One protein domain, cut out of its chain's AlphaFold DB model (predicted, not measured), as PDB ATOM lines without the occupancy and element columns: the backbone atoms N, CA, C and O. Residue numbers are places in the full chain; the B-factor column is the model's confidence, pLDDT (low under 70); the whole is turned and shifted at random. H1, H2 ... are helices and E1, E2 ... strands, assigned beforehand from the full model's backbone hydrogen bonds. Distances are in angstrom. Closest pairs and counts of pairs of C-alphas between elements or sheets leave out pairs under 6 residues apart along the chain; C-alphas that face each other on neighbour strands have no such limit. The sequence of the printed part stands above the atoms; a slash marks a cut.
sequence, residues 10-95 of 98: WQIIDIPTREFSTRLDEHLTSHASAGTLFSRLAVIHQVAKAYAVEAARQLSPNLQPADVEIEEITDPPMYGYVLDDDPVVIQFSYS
ATOM      1  N   TRP A  10     -40.214 -42.834  18.880       94.56
ATOM      2  CA  TRP A  10     -40.712 -41.786  17.992       94.56
ATOM      3  C   TRP A  10     -42.033 -41.239  18.509       94.56
ATOM      4  O   TRP A  10     -42.885 -42.011  18.952       94.56
ATOM      5  N   GLN A  11     -42.201 -39.923  18.438       96.38
ATOM      6  CA  GLN A  11     -43.431 -39.230  18.803       96.38
ATOM      7  C   GLN A  11     -43.724 -38.097  17.824       96.38
ATOM      8  O   GLN A  11     -42.821 -37.516  17.218       96.38
ATOM      9  N   ILE A  12     -45.012 -37.794  17.700       97.31
ATOM     10  CA  ILE A  12     -45.532 -36.653  16.957       97.31
ATOM     11  C   ILE A  12     -46.482 -35.916  17.893       97.31
ATOM     12  O   ILE A  12     -47.293 -36.549  18.574       97.31
ATOM     13  N   ILE A  13     -46.360 -34.595  17.940       97.31
ATOM     14  CA  ILE A  13     -47.285 -33.725  18.664       97.31
ATOM     15  C   ILE A  13     -47.795 -32.625  17.741       97.31
ATOM     16  O   ILE A  13     -47.025 -32.047  16.972       97.31
ATOM     17  N   ASP A  14     -49.082 -32.324  17.879       96.62
ATOM     18  CA  ASP A  14     -49.757 -31.241  17.175       96.62
ATOM     19  C   ASP A  14     -49.947 -30.075  18.143       96.62
ATOM     20  O   ASP A  14     -50.550 -30.228  19.210       96.62
ATOM     21  N   ILE A  15     -49.422 -28.905  17.790       95.06
ATOM     22  CA  ILE A  15     -49.475 -27.714  18.637       95.06
ATOM     23  C   ILE A  15     -50.298 -26.652  17.920       95.06
ATOM     24  O   ILE A  15     -49.970 -26.295  16.787       95.06
ATOM     25  N   PRO A  16     -51.330 -26.078  18.559       93.94
ATOM     26  CA  PRO A  16     -52.059 -24.969  17.968       93.94
ATOM     27  C   PRO A  16     -51.103 -23.836  17.574       93.94
ATOM     28  O   PRO A  16     -50.346 -23.333  18.409       93.94
ATOM     29  N   THR A  17     -51.172 -23.373  16.324       91.00
ATOM     30  CA  THR A  17     -50.262 -22.339  15.795       91.00
ATOM     31  C   THR A  17     -50.242 -21.067  16.641       91.00
ATOM     32  O   THR A  17     -49.191 -20.444  16.815       91.00
ATOM     33  N   ARG A  18     -51.372 -20.708  17.264       89.88
ATOM     34  CA  ARG A  18     -51.460 -19.588  18.220       89.88
ATOM     35  C   ARG A  18     -50.606 -19.797  19.472       89.88
ATOM     36  O   ARG A  18     -49.949 -18.861  19.922       89.88
ATOM     37  N   GLU A  19     -50.619 -21.004  20.030       92.69
ATOM     38  CA  GLU A  19     -49.852 -21.353  21.228       92.69
ATOM     39  C   GLU A  19     -48.353 -21.363  20.918       92.69
ATOM     40  O   GLU A  19     -47.555 -20.746  21.629       92.69
ATOM     41  N   PHE A  20     -47.971 -21.972  19.791       93.31
ATOM     42  CA  PHE A  20     -46.588 -21.969  19.322       93.31
ATOM     43  C   PHE A  20     -46.077 -20.544  19.070       93.31
ATOM     44  O   PHE A  20     -44.999 -20.178  19.540       93.31
ATOM     45  N   SER A  21     -46.867 -19.723  18.370       91.25
ATOM     46  CA  SER A  21     -46.508 -18.336  18.043       91.25
ATOM     47  C   SER A  21     -46.335 -17.478  19.294       91.25
ATOM     48  O   SER A  21     -45.385 -16.705  19.372       91.25
ATOM     49  N   THR A  22     -47.189 -17.666  20.303       91.38
ATOM     50  CA  THR A  22     -47.085 -16.939  21.577       91.38
ATOM     51  C   THR A  22     -45.741 -17.218  22.258       91.38
ATOM     52  O   THR A  22     -45.004 -16.284  22.574       91.38
ATOM     53  N   ARG A  23     -45.359 -18.495  22.399       92.50
ATOM     54  CA  ARG A  23     -44.053 -18.881  22.969       92.50
ATOM     55  C   ARG A  23     -42.871 -18.397  22.124       92.50
ATOM     56  O   ARG A  23     -41.829 -18.037  22.675       92.50
ATOM     57  N   LEU A  24     -43.011 -18.396  20.798       90.94
ATOM     58  CA  LEU A  24     -41.996 -17.884  19.873       90.94
ATOM     59  C   LEU A  24     -41.756 -16.382  20.066       90.94
ATOM     60  O   LEU A  24     -40.602 -15.958  20.157       90.94
ATOM     61  N   ASP A  25     -42.818 -15.592  20.180       89.38
ATOM     62  CA  ASP A  25     -42.721 -14.143  20.366       89.38
ATOM     63  C   ASP A  25     -42.130 -13.773  21.738       89.38
ATOM     64  O   ASP A  25     -41.319 -12.844  21.832       89.38
ATOM     65  N   GLU A  26     -42.443 -14.538  22.790       88.94
ATOM     66  CA  GLU A  26     -41.807 -14.410  24.109       88.94
ATOM     67  C   GLU A  26     -40.283 -14.604  24.026       88.94
ATOM     68  O   GLU A  26     -39.517 -13.791  24.555       88.94
ATOM     69  N   HIS A  27     -39.821 -15.636  23.307       87.50
ATOM     70  CA  HIS A  27     -38.390 -15.895  23.128       87.50
ATOM     71  C   HIS A  27     -37.714 -14.817  22.275       87.50
ATOM     72  O   HIS A  27     -36.644 -14.328  22.643       87.50
ATOM     73  N   LEU A  28     -38.332 -14.405  21.165       85.25
ATOM     74  CA  LEU A  28     -37.793 -13.349  20.301       85.25
ATOM     75  C   LEU A  28     -37.628 -12.027  21.062       85.25
ATOM     76  O   LEU A  28     -36.590 -11.374  20.945       85.25
ATOM     77  N   THR A  29     -38.610 -11.664  21.890       83.12
ATOM     78  CA  THR A  29     -38.575 -10.444  22.711       83.12
ATOM     79  C   THR A  29     -37.508 -10.535  23.808       83.12
ATOM     80  O   THR A  29     -36.759  -9.578  24.041       83.12
ATOM     81  N   SER A  30     -37.381 -11.700  24.451       80.62
ATOM     82  CA  SER A  30     -36.364 -11.957  25.478       80.62
ATOM     83  C   SER A  30     -34.939 -11.871  24.912       80.62
ATOM     84  O   SER A  30     -34.078 -11.184  25.465       80.62
ATOM     85  N   HIS A  31     -34.694 -12.476  23.746       71.38
ATOM     86  CA  HIS A  31     -33.379 -12.467  23.103       71.38
ATOM     87  C   HIS A  31     -32.990 -11.108  22.514       71.38
ATOM     88  O   HIS A  31     -31.828 -10.708  22.630       71.38
ATOM     89  N   ALA A  32     -33.955 -10.362  21.964       67.62
ATOM     90  CA  ALA A  32     -33.735  -8.980  21.543       67.62
ATOM     91  C   ALA A  32     -33.268  -8.102  22.719       67.62
ATOM     92  O   ALA A  32     -32.349  -7.297  22.568       67.62
ATOM     93  N   SER A  33     -33.834  -8.320  23.909       62.25
ATOM     94  CA  SER A  33     -33.457  -7.602  25.133       62.25
ATOM     95  C   SER A  33     -32.053  -7.973  25.636       62.25
ATOM     96  O   SER A  33     -31.373  -7.146  26.238       62.25
ATOM     97  N   ALA A  34     -31.587  -9.194  25.350       65.44
ATOM     98  CA  ALA A  34     -30.255  -9.688  25.706       65.44
ATOM     99  C   ALA A  34     -29.157  -9.325  24.681       65.44
ATOM    100  O   ALA A  34     -28.027  -9.802  24.792       65.44
ATOM    101  N   GLY A  35     -29.473  -8.526  23.652       61.62
ATOM    102  CA  GLY A  35     -28.519  -8.110  22.616       61.62
ATOM    103  C   GLY A  35     -28.037  -9.242  21.701       61.62
ATOM    104  O   GLY A  35     -27.099  -9.047  20.930       61.62
ATOM    105  N   THR A  36     -28.663 -10.422  21.769       66.81
ATOM    106  CA  THR A  36     -28.309 -11.569  20.928       66.81
ATOM    107  C   THR A  36     -29.325 -11.698  19.800       66.81
ATOM    108  O   THR A  36     -30.486 -12.031  20.027       66.81
ATOM    109  N   LEU A  37     -28.890 -11.431  18.568       65.69
ATOM    110  CA  LEU A  37     -29.722 -11.581  17.376       65.69
ATOM    111  C   LEU A  37     -29.758 -13.056  16.959       65.69
ATOM    112  O   LEU A  37     -28.930 -13.507  16.168       65.69
ATOM    113  N   PHE A  38     -30.710 -13.818  17.494       71.69
ATOM    114  CA  PHE A  38     -31.003 -15.151  16.974       71.69
ATOM    115  C   PHE A  38     -31.830 -15.054  15.692       71.69
ATOM    116  O   PHE A  38     -32.725 -14.216  15.571       71.69
ATOM    117  N   SER A  39     -31.546 -15.930  14.724       85.56
ATOM    118  CA  SER A  39     -32.436 -16.085  13.576       85.56
ATOM    119  C   SER A  39     -33.781 -16.630  14.060       85.56
ATOM    120  O   SER A  39     -33.827 -17.481  14.949       85.56
ATOM    121  N   ARG A  40     -34.889 -16.178  13.461       86.12
ATOM    122  CA  ARG A  40     -36.229 -16.698  13.785       86.12
ATOM    123  C   ARG A  40     -36.277 -18.226  13.696       86.12
ATOM    124  O   ARG A  40     -36.878 -18.854  14.553       86.12
ATOM    125  N   LEU A  41     -35.578 -18.809  12.718       89.62
ATOM    126  CA  LEU A  41     -35.455 -20.258  12.563       89.62
ATOM    127  C   LEU A  41     -34.800 -20.925  13.782       89.62
ATOM    128  O   LEU A  41     -35.302 -21.936  14.261       89.62
ATOM    129  N   ALA A  42     -33.721 -20.352  14.325       89.56
ATOM    130  CA  ALA A  42     -33.092 -20.882  15.534       89.56
ATOM    131  C   ALA A  42     -34.056 -20.849  16.729       89.56
ATOM    132  O   ALA A  42     -34.126 -21.815  17.485       89.56
ATOM    133  N   VAL A  43     -34.839 -19.775  16.864       91.12
ATOM    134  CA  VAL A  43     -35.833 -19.661  17.939       91.12
ATOM    135  C   VAL A  43     -37.003 -20.629  17.732       91.12
ATOM    136  O   VAL A  43     -37.426 -21.271  18.686       91.12
ATOM    137  N   ILE A  44     -37.474 -20.824  16.493       93.25
ATOM    138  CA  ILE A  44     -38.471 -21.854  16.151       93.25
ATOM    139  C   ILE A  44     -37.979 -23.232  16.605       93.25
ATOM    140  O   ILE A  44     -38.708 -23.938  17.296       93.25
ATOM    141  N   HIS A  45     -36.731 -23.592  16.294       93.75
ATOM    142  CA  HIS A  45     -36.150 -24.860  16.743       93.75
ATOM    143  C   HIS A  45     -36.053 -24.960  18.271       93.75
ATOM    144  O   HIS A  45     -36.321 -26.025  18.820       93.75
ATOM    145  N   GLN A  46     -35.698 -23.880  18.971       93.50
ATOM    146  CA  GLN A  46     -35.647 -23.870  20.438       93.50
ATOM    147  C   GLN A  46     -37.028 -24.084  21.063       93.50
ATOM    148  O   GLN A  46     -37.168 -24.903  21.972       93.50
ATOM    149  N   VAL A  47     -38.052 -23.399  20.551       95.31
ATOM    150  CA  VAL A  47     -39.436 -23.558  21.013       95.31
ATOM    151  C   VAL A  47     -39.943 -24.966  20.709       95.31
ATOM    152  O   VAL A  47     -40.477 -25.625  21.599       95.31
ATOM    153  N   ALA A  48     -39.707 -25.471  19.496       96.56
ATOM    154  CA  ALA A  48     -40.077 -26.829  19.117       96.56
ATOM    155  C   ALA A  48     -39.410 -27.879  20.017       96.56
ATOM    156  O   ALA A  48     -40.060 -28.794  20.524       96.56
ATOM    157  N   LYS A  49     -38.115 -27.699  20.296       96.31
ATOM    158  CA  LYS A  49     -37.359 -28.540  21.222       96.31
ATOM    159  C   LYS A  49     -37.947 -28.518  22.631       96.31
ATOM    160  O   LYS A  49     -38.020 -29.573  23.255       96.31
ATOM    161  N   ALA A  50     -38.367 -27.358  23.133       96.12
ATOM    162  CA  ALA A  50     -38.994 -27.257  24.447       96.12
ATOM    163  C   ALA A  50     -40.292 -28.079  24.518       96.12
ATOM    164  O   ALA A  50     -40.431 -28.895  25.428       96.12
ATOM    165  N   TYR A  51     -41.178 -27.953  23.522       97.44
ATOM    166  CA  TYR A  51     -42.404 -28.759  23.444       97.44
ATOM    167  C   TYR A  51     -42.117 -30.265  23.357       97.44
ATOM    168  O   TYR A  51     -42.731 -31.051  24.075       97.44
ATOM    169  N   ALA A  52     -41.152 -30.674  22.530       96.88
ATOM    170  CA  ALA A  52     -40.769 -32.080  22.412       96.88
ATOM    171  C   ALA A  52     -40.232 -32.651  23.736       96.88
ATOM    172  O   ALA A  52     -40.573 -33.766  24.119       96.88
ATOM    173  N   VAL A  53     -39.436 -31.877  24.481       96.38
ATOM    174  CA  VAL A  53     -38.940 -32.271  25.812       96.38
ATOM    175  C   VAL A  53     -40.073 -32.376  26.828       96.38
ATOM    176  O   VAL A  53     -40.093 -33.322  27.613       96.38
ATOM    177  N   GLU A  54     -41.015 -31.436  26.824       96.31
ATOM    178  CA  GLU A  54     -42.195 -31.486  27.691       96.31
ATOM    179  C   GLU A  54     -43.042 -32.731  27.403       96.31
ATOM    180  O   GLU A  54     -43.366 -33.470  28.334       96.31
ATOM    181  N   ALA A  55     -43.323 -33.017  26.130       95.75
ATOM    182  CA  ALA A  55     -44.064 -34.203  25.709       95.75
ATOM    183  C   ALA A  55     -43.323 -35.505  26.059       95.75
ATOM    184  O   ALA A  55     -43.904 -36.413  26.655       95.75
ATOM    185  N   ALA A  56     -42.018 -35.586  25.786       93.88
ATOM    186  CA  ALA A  56     -41.204 -36.745  26.144       93.88
ATOM    187  C   ALA A  56     -41.180 -36.986  27.663       93.88
ATOM    188  O   ALA A  56     -41.259 -38.128  28.115       93.88
ATOM    189  N   ARG A  57     -41.135 -35.920  28.473       94.50
ATOM    190  CA  ARG A  57     -41.157 -36.018  29.941       94.50
ATOM    191  C   ARG A  57     -42.490 -36.487  30.512       94.50
ATOM    192  O   ARG A  57     -42.489 -37.087  31.584       94.50
ATOM    193  N   GLN A  58     -43.603 -36.272  29.812       93.38
ATOM    194  CA  GLN A  58     -44.892 -36.854  30.206       93.38
ATOM    195  C   GLN A  58     -44.867 -38.386  30.126       93.38
ATOM    196  O   GLN A  58     -45.496 -39.055  30.943       93.38
ATOM    197  N   LEU A  59     -44.104 -38.940  29.180       90.31
ATOM    198  CA  LEU A  59     -43.916 -40.382  29.010       90.31
ATOM    199  C   LEU A  59     -42.748 -40.917  29.853       90.31
ATOM    200  O   LEU A  59     -42.771 -42.059  30.305       90.31
ATOM    201  N   SER A  60     -41.718 -40.095  30.054       89.81
ATOM    202  CA  SER A  60     -40.452 -40.446  30.702       89.81
ATOM    203  C   SER A  60     -39.958 -39.296  31.594       89.81
ATOM    204  O   SER A  60     -39.140 -38.488  31.155       89.81
ATOM    205  N   PRO A  61     -40.398 -39.201  32.863       88.12
ATOM    206  CA  PRO A  61     -40.139 -38.031  33.715       88.12
ATOM    207  C   PRO A  61     -38.659 -37.675  33.928       88.12
ATOM    208  O   PRO A  61     -38.331 -36.511  34.143       88.12
ATOM    209  N   ASN A  62     -37.763 -38.662  33.845       89.19
ATOM    210  CA  ASN A  62     -36.320 -38.482  34.041       89.19
ATOM    211  C   ASN A  62     -35.564 -38.106  32.757       89.19
ATOM    212  O   ASN A  62     -34.338 -38.038  32.771       89.19
ATOM    213  N   LEU A  63     -36.275 -37.882  31.650       90.44
ATOM    214  CA  LEU A  63     -35.655 -37.639  30.360       90.44
ATOM    215  C   LEU A  63     -34.947 -36.280  30.315       90.44
ATOM    216  O   LEU A  63     -35.519 -35.235  30.677       90.44
ATOM    217  N   GLN A  64     -33.690 -36.287  29.866       91.75
ATOM    218  CA  GLN A  64     -32.911 -35.066  29.748       91.75
ATOM    219  C   GLN A  64     -33.202 -34.373  28.418       91.75
ATOM    220  O   GLN A  64     -33.428 -35.029  27.402       91.75
ATOM    221  N   PRO A  65     -33.133 -33.032  28.358       91.31
ATOM    222  CA  PRO A  65     -33.334 -32.311  27.103       91.31
ATOM    223  C   PRO A  65     -32.359 -32.728  25.992       91.31
ATOM    224  O   PRO A  65     -32.688 -32.630  24.810       91.31
ATOM    225  N   ALA A  66     -31.160 -33.186  26.364       91.44
ATOM    226  CA  ALA A  66     -30.144 -33.677  25.435       91.44
ATOM    227  C   ALA A  66     -30.542 -34.992  24.742       91.44
ATOM    228  O   ALA A  66     -30.044 -35.259  23.656       91.44
ATOM    229  N   ASP A  67     -31.456 -35.761  25.336       92.50
ATOM    230  CA  ASP A  67     -31.867 -37.071  24.830       92.50
ATOM    231  C   ASP A  67     -33.005 -37.007  23.800       92.50
ATOM    232  O   ASP A  67     -33.349 -38.019  23.194       92.50
ATOM    233  N   VAL A  68     -33.625 -35.837  23.629       94.50
ATOM    234  CA  VAL A  68     -34.631 -35.593  22.587       94.50
ATOM    235  C   VAL A  68     -33.922 -35.160  21.310       94.50
ATOM    236  O   VAL A  68     -32.983 -34.375  21.367       94.50
ATOM    237  N   GLU A  69     -34.395 -35.552  20.145       95.62
ATOM    238  CA  GLU A  69     -33.913 -35.071  18.853       95.62
ATOM    239  C   GLU A  69     -35.115 -34.616  18.027       95.62
ATOM    240  O   GLU A  69     -36.109 -35.329  17.935       95.62
ATOM    241  N   ILE A  70     -35.062 -33.391  17.492       96.81
ATOM    242  CA  ILE A  70     -36.100 -32.903  16.578       96.81
ATOM    243  C   ILE A  70     -35.763 -33.426  15.194       96.81
ATOM    244  O   ILE A  70     -34.680 -33.152  14.684       96.81
ATOM    245  N   GLU A  71     -36.709 -34.137  14.607       96.06
ATOM    246  CA  GLU A  71     -36.547 -34.811  13.323       96.06
ATOM    247  C   GLU A  71     -37.174 -33.948  12.228       96.06
ATOM    248  O   GLU A  71     -36.551 -33.667  11.206       96.06
ATOM    249  N   GLU A  72     -38.381 -33.437  12.489       96.31
ATOM    250  CA  GLU A  72     -39.111 -32.573  11.570       96.31
ATOM    251  C   GLU A  72     -39.990 -31.565  12.322       96.31
ATOM    252  O   GLU A  72     -40.532 -31.846  13.394       96.31
ATOM    253  N   ILE A  73     -40.128 -30.372  11.738       95.44
ATOM    254  CA  ILE A  73     -41.092 -29.347  12.143       95.44
ATOM    255  C   ILE A  73     -41.875 -28.966  10.889       95.44
ATOM    256  O   ILE A  73     -41.295 -28.409   9.954       95.44
ATOM    257  N   THR A  74     -43.173 -29.253  10.877       93.94
ATOM    258  CA  THR A  74     -44.065 -28.948   9.749       93.94
ATOM    259  C   THR A  74     -44.891 -27.704  10.057       93.94
ATOM    260  O   THR A  74     -45.284 -27.483  11.203       93.94
ATOM    261  N   ASP A  75     -45.088 -26.874   9.033       90.38
ATOM    262  CA  ASP A  75     -45.840 -25.615   9.081       90.38
ATOM    263  C   ASP A  75     -45.456 -24.648  10.225       90.38
ATOM    264  O   ASP A  75     -46.325 -24.059  10.871       90.38
ATOM    265  N   PRO A  76     -44.153 -24.414  10.509       87.81
ATOM    266  CA  PRO A  76     -43.776 -23.451  11.535       87.81
ATOM    267  C   PRO A  76     -44.174 -22.019  11.127       87.81
ATOM    268  O   PRO A  76     -44.056 -21.649   9.954       87.81
ATOM    269  N   PRO A  77     -44.539 -21.141  12.079       85.31
ATOM    270  CA  PRO A  77     -44.902 -19.758  11.776       85.31
ATOM    271  C   PRO A  77     -43.669 -18.941  11.348       85.31
ATOM    272  O   PRO A  77     -42.974 -18.324  12.164       85.31
ATOM    273  N   MET A  78     -43.392 -18.912  10.042       77.81
ATOM    274  CA  MET A  78     -42.197 -18.276   9.467       77.81
ATOM    275  C   MET A  78     -42.285 -16.745   9.397       77.81
ATOM    276  O   MET A  78     -41.264 -16.075   9.551       77.81
ATOM    277  N   TYR A  79     -43.481 -16.170   9.223       68.50
ATOM    278  CA  TYR A  79     -43.687 -14.720   9.097       68.50
ATOM    279  C   TYR A  79     -44.928 -14.259   9.871       68.50
ATOM    280  O   TYR A  79     -45.866 -15.022  10.061       68.50
ATOM    281  N   GLY A  80     -44.925 -13.001  10.328       56.47
ATOM    282  CA  GLY A  80     -45.849 -12.478  11.347       56.47
ATOM    283  C   GLY A  80     -47.335 -12.364  10.982       56.47
ATOM    284  O   GLY A  80     -48.073 -11.771  11.756       56.47
ATOM    285  N   TYR A  81     -47.783 -12.883   9.840       53.31
ATOM    286  CA  TYR A  81     -49.176 -12.760   9.407       53.31
ATOM    287  C   TYR A  81     -49.600 -13.919   8.503       53.31
ATOM    288  O   TYR A  81     -49.808 -13.701   7.318       53.31
ATOM    289  N   VAL A  82     -49.759 -15.119   9.061       52.47
ATOM    290  CA  VAL A  82     -50.928 -15.978   8.796       52.47
ATOM    291  C   VAL A  82     -51.122 -16.830  10.051       52.47
ATOM    292  O   VAL A  82     -50.239 -17.595  10.426       52.47
ATOM    293  N   LEU A  83     -52.236 -16.638  10.758       60.62
ATOM    294  CA  LEU A  83     -52.722 -17.647  11.695       60.62
ATOM    295  C   LEU A  83     -53.521 -18.627  10.844       60.62
ATOM    296  O   LEU A  83     -54.744 -18.514  10.782       60.62
ATOM    297  N   ASP A  84     -52.826 -19.501  10.118       62.41
ATOM    298  CA  ASP A  84     -53.478 -20.703   9.616       62.41
ATOM    299  C   ASP A  84     -54.037 -21.462  10.832       62.41
ATOM    300  O   ASP A  84     -53.441 -21.461  11.917       62.41
ATOM    301  N   ASP A  85     -55.234 -22.034  10.682       71.75
ATOM    302  CA  ASP A  85     -55.825 -22.911  11.705       71.75
ATOM    303  C   ASP A  85     -55.091 -24.264  11.773       71.75
ATOM    304  O   ASP A  85     -55.330 -25.051  12.691       71.75
ATOM    305  N   ASP A  86     -54.176 -24.520  10.833       86.38
ATOM    306  CA  ASP A  86     -53.345 -25.713  10.818       86.38
ATOM    307  C   ASP A  86     -52.375 -25.715  12.011       86.38
ATOM    308  O   ASP A  86     -51.811 -24.673  12.364       86.38
ATOM    309  N   PRO A  87     -52.201 -26.861  12.691       92.31
ATOM    310  CA  PRO A  87     -51.284 -26.977  13.811       92.31
ATOM    311  C   PRO A  87     -49.828 -27.010  13.335       92.31
ATOM    312  O   PRO A  87     -49.509 -27.546  12.279       92.31
ATOM    313  N   VAL A  88     -48.923 -26.530  14.185       93.62
ATOM    314  CA  VAL A  88     -47.496 -26.823  14.047       93.62
ATOM    315  C   VAL A  88     -47.281 -28.265  14.484       93.62
ATOM    316  O   VAL A  88     -47.516 -28.602  15.649       93.62
ATOM    317  N   VAL A  89     -46.817 -29.107  13.567       96.56
ATOM    318  CA  VAL A  89     -46.542 -30.521  13.851       96.56
ATOM    319  C   VAL A  89     -45.060 -30.690  14.146       96.56
ATOM    320  O   VAL A  89     -44.208 -30.287  13.353       96.56
ATOM    321  N   ILE A  90     -44.741 -31.302  15.285       97.50
ATOM    322  CA  ILE A  90     -43.363 -31.622  15.664       97.50
ATOM    323  C   ILE A  90     -43.203 -33.131  15.714       97.50
ATOM    324  O   ILE A  90     -43.801 -33.795  16.563       97.50
ATOM    325  N   GLN A  91     -42.331 -33.653  14.855       97.62
ATOM    326  CA  GLN A  91     -41.845 -35.020  14.943       97.62
ATOM    327  C   GLN A  91     -40.497 -35.030  15.656       97.62
ATOM    328  O   GLN A  91     -39.567 -34.298  15.305       97.62
ATOM    329  N   PHE A  92     -40.384 -35.885  16.662       96.69
ATOM    330  CA  PHE A  92     -39.159 -36.025  17.428       96.69
ATOM    331  C   PHE A  92     -38.923 -37.475  17.826       96.69
ATOM    332  O   PHE A  92     -39.855 -38.276  17.956       96.69
ATOM    333  N   SER A  93     -37.657 -37.798  18.038       95.69
ATOM    334  CA  SER A  93     -37.245 -39.050  18.648       95.69
ATOM    335  C   SER A  93     -36.625 -38.782  20.015       95.69
ATOM    336  O   SER A  93     -36.181 -37.673  20.316       95.69
ATOM    337  N   TYR A  94     -36.642 -39.774  20.895       93.50
ATOM    338  CA  TYR A  94     -35.901 -39.701  22.144       93.50
ATOM    339  C   TYR A  94     -35.449 -41.079  22.605       93.50
ATOM    340  O   TYR A  94     -36.091 -42.087  22.316       93.50
ATOM    341  N   SER A  95     -34.355 -41.127  23.354       90.06
ATOM    342  CA  SER A  95     -33.863 -42.347  24.001       90.06
ATOM    343  C   SER A  95     -33.701 -42.109  25.491       90.06
ATOM    344  O   SER A  95     -33.278 -41.039  25.901       90.06
TER     345      SER A  95
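This is residues 10 to 95 of the 98 residues of an uncharacterized protein of Spirosoma terrae (UniProt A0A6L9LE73). A strongly twisted sheet of three strands has the long helix H2 packed over one face. H2 and the sheet make two layers, and a second helix, H1, meets residues 40 to 47 of H2 at a steep tilt and only grazes the sheet, with its residues 17 to 21. The 86 printed residues hold, in chain order, E1, H1, H2, E2 and E3; the sheet order is E1, E3, E2, antiparallel throughout, and the class is mixed, helices and strands. The whole is compact, with a radius of gyration of the C-alphas of 13.1 A and spans of 33 by 31 by 18 A.

Edge strand E1, residues 10 to 15, is the antiparallel neighbour of inner strand E3, residues 88 to 94, with N 11 and O 92 2.9 A apart, within hydrogen-bond range. E3 is also antiparallel to edge strand E2, residues 68 to 74, with N 71 and O 91 at 2.9 A, within hydrogen-bond range; E2 and E3 form a hairpin. H2, residues 40 to 59, is on the sheet; its closest C-alphas to E2 are those of Val 53 and Val 68, 6.3 A apart. H1, residues 17 to 33, touches H2, which meets it with residues 40 to 47 alone; the closest C-alphas, of Leu 24 and Val 47, are 6.3 A apart, at a steep tilt of 59 degrees, opposite ways. E1, H1 H2 and E2 form a split strand-helix-strand unit, two strands running the same way with E3 between them, and its crossover is right-handed. Every O i to N i+4 pair of H1 is within hydrogen-bond range, and 15 of 16 in H2.

E1 begins at C-alpha 10, (-40.712, -41.786, 17.992). H1 is 24.2 A long and H2 29.2 A; E1, E2 and E3 measure 16.6, 17.3 and 19.1 A. E3 ends at C-alpha 94, (-35.901, -39.701, 22.144).

The C-alphas of Asn 62 and Tyr 81, the two farthest apart, are 37.9 A apart. The printed part has no cut; the E2 to E3 link, residues 75 to 87, is long. The model's pLDDT is under 70 at residues 32 to 37 and 79 to 84.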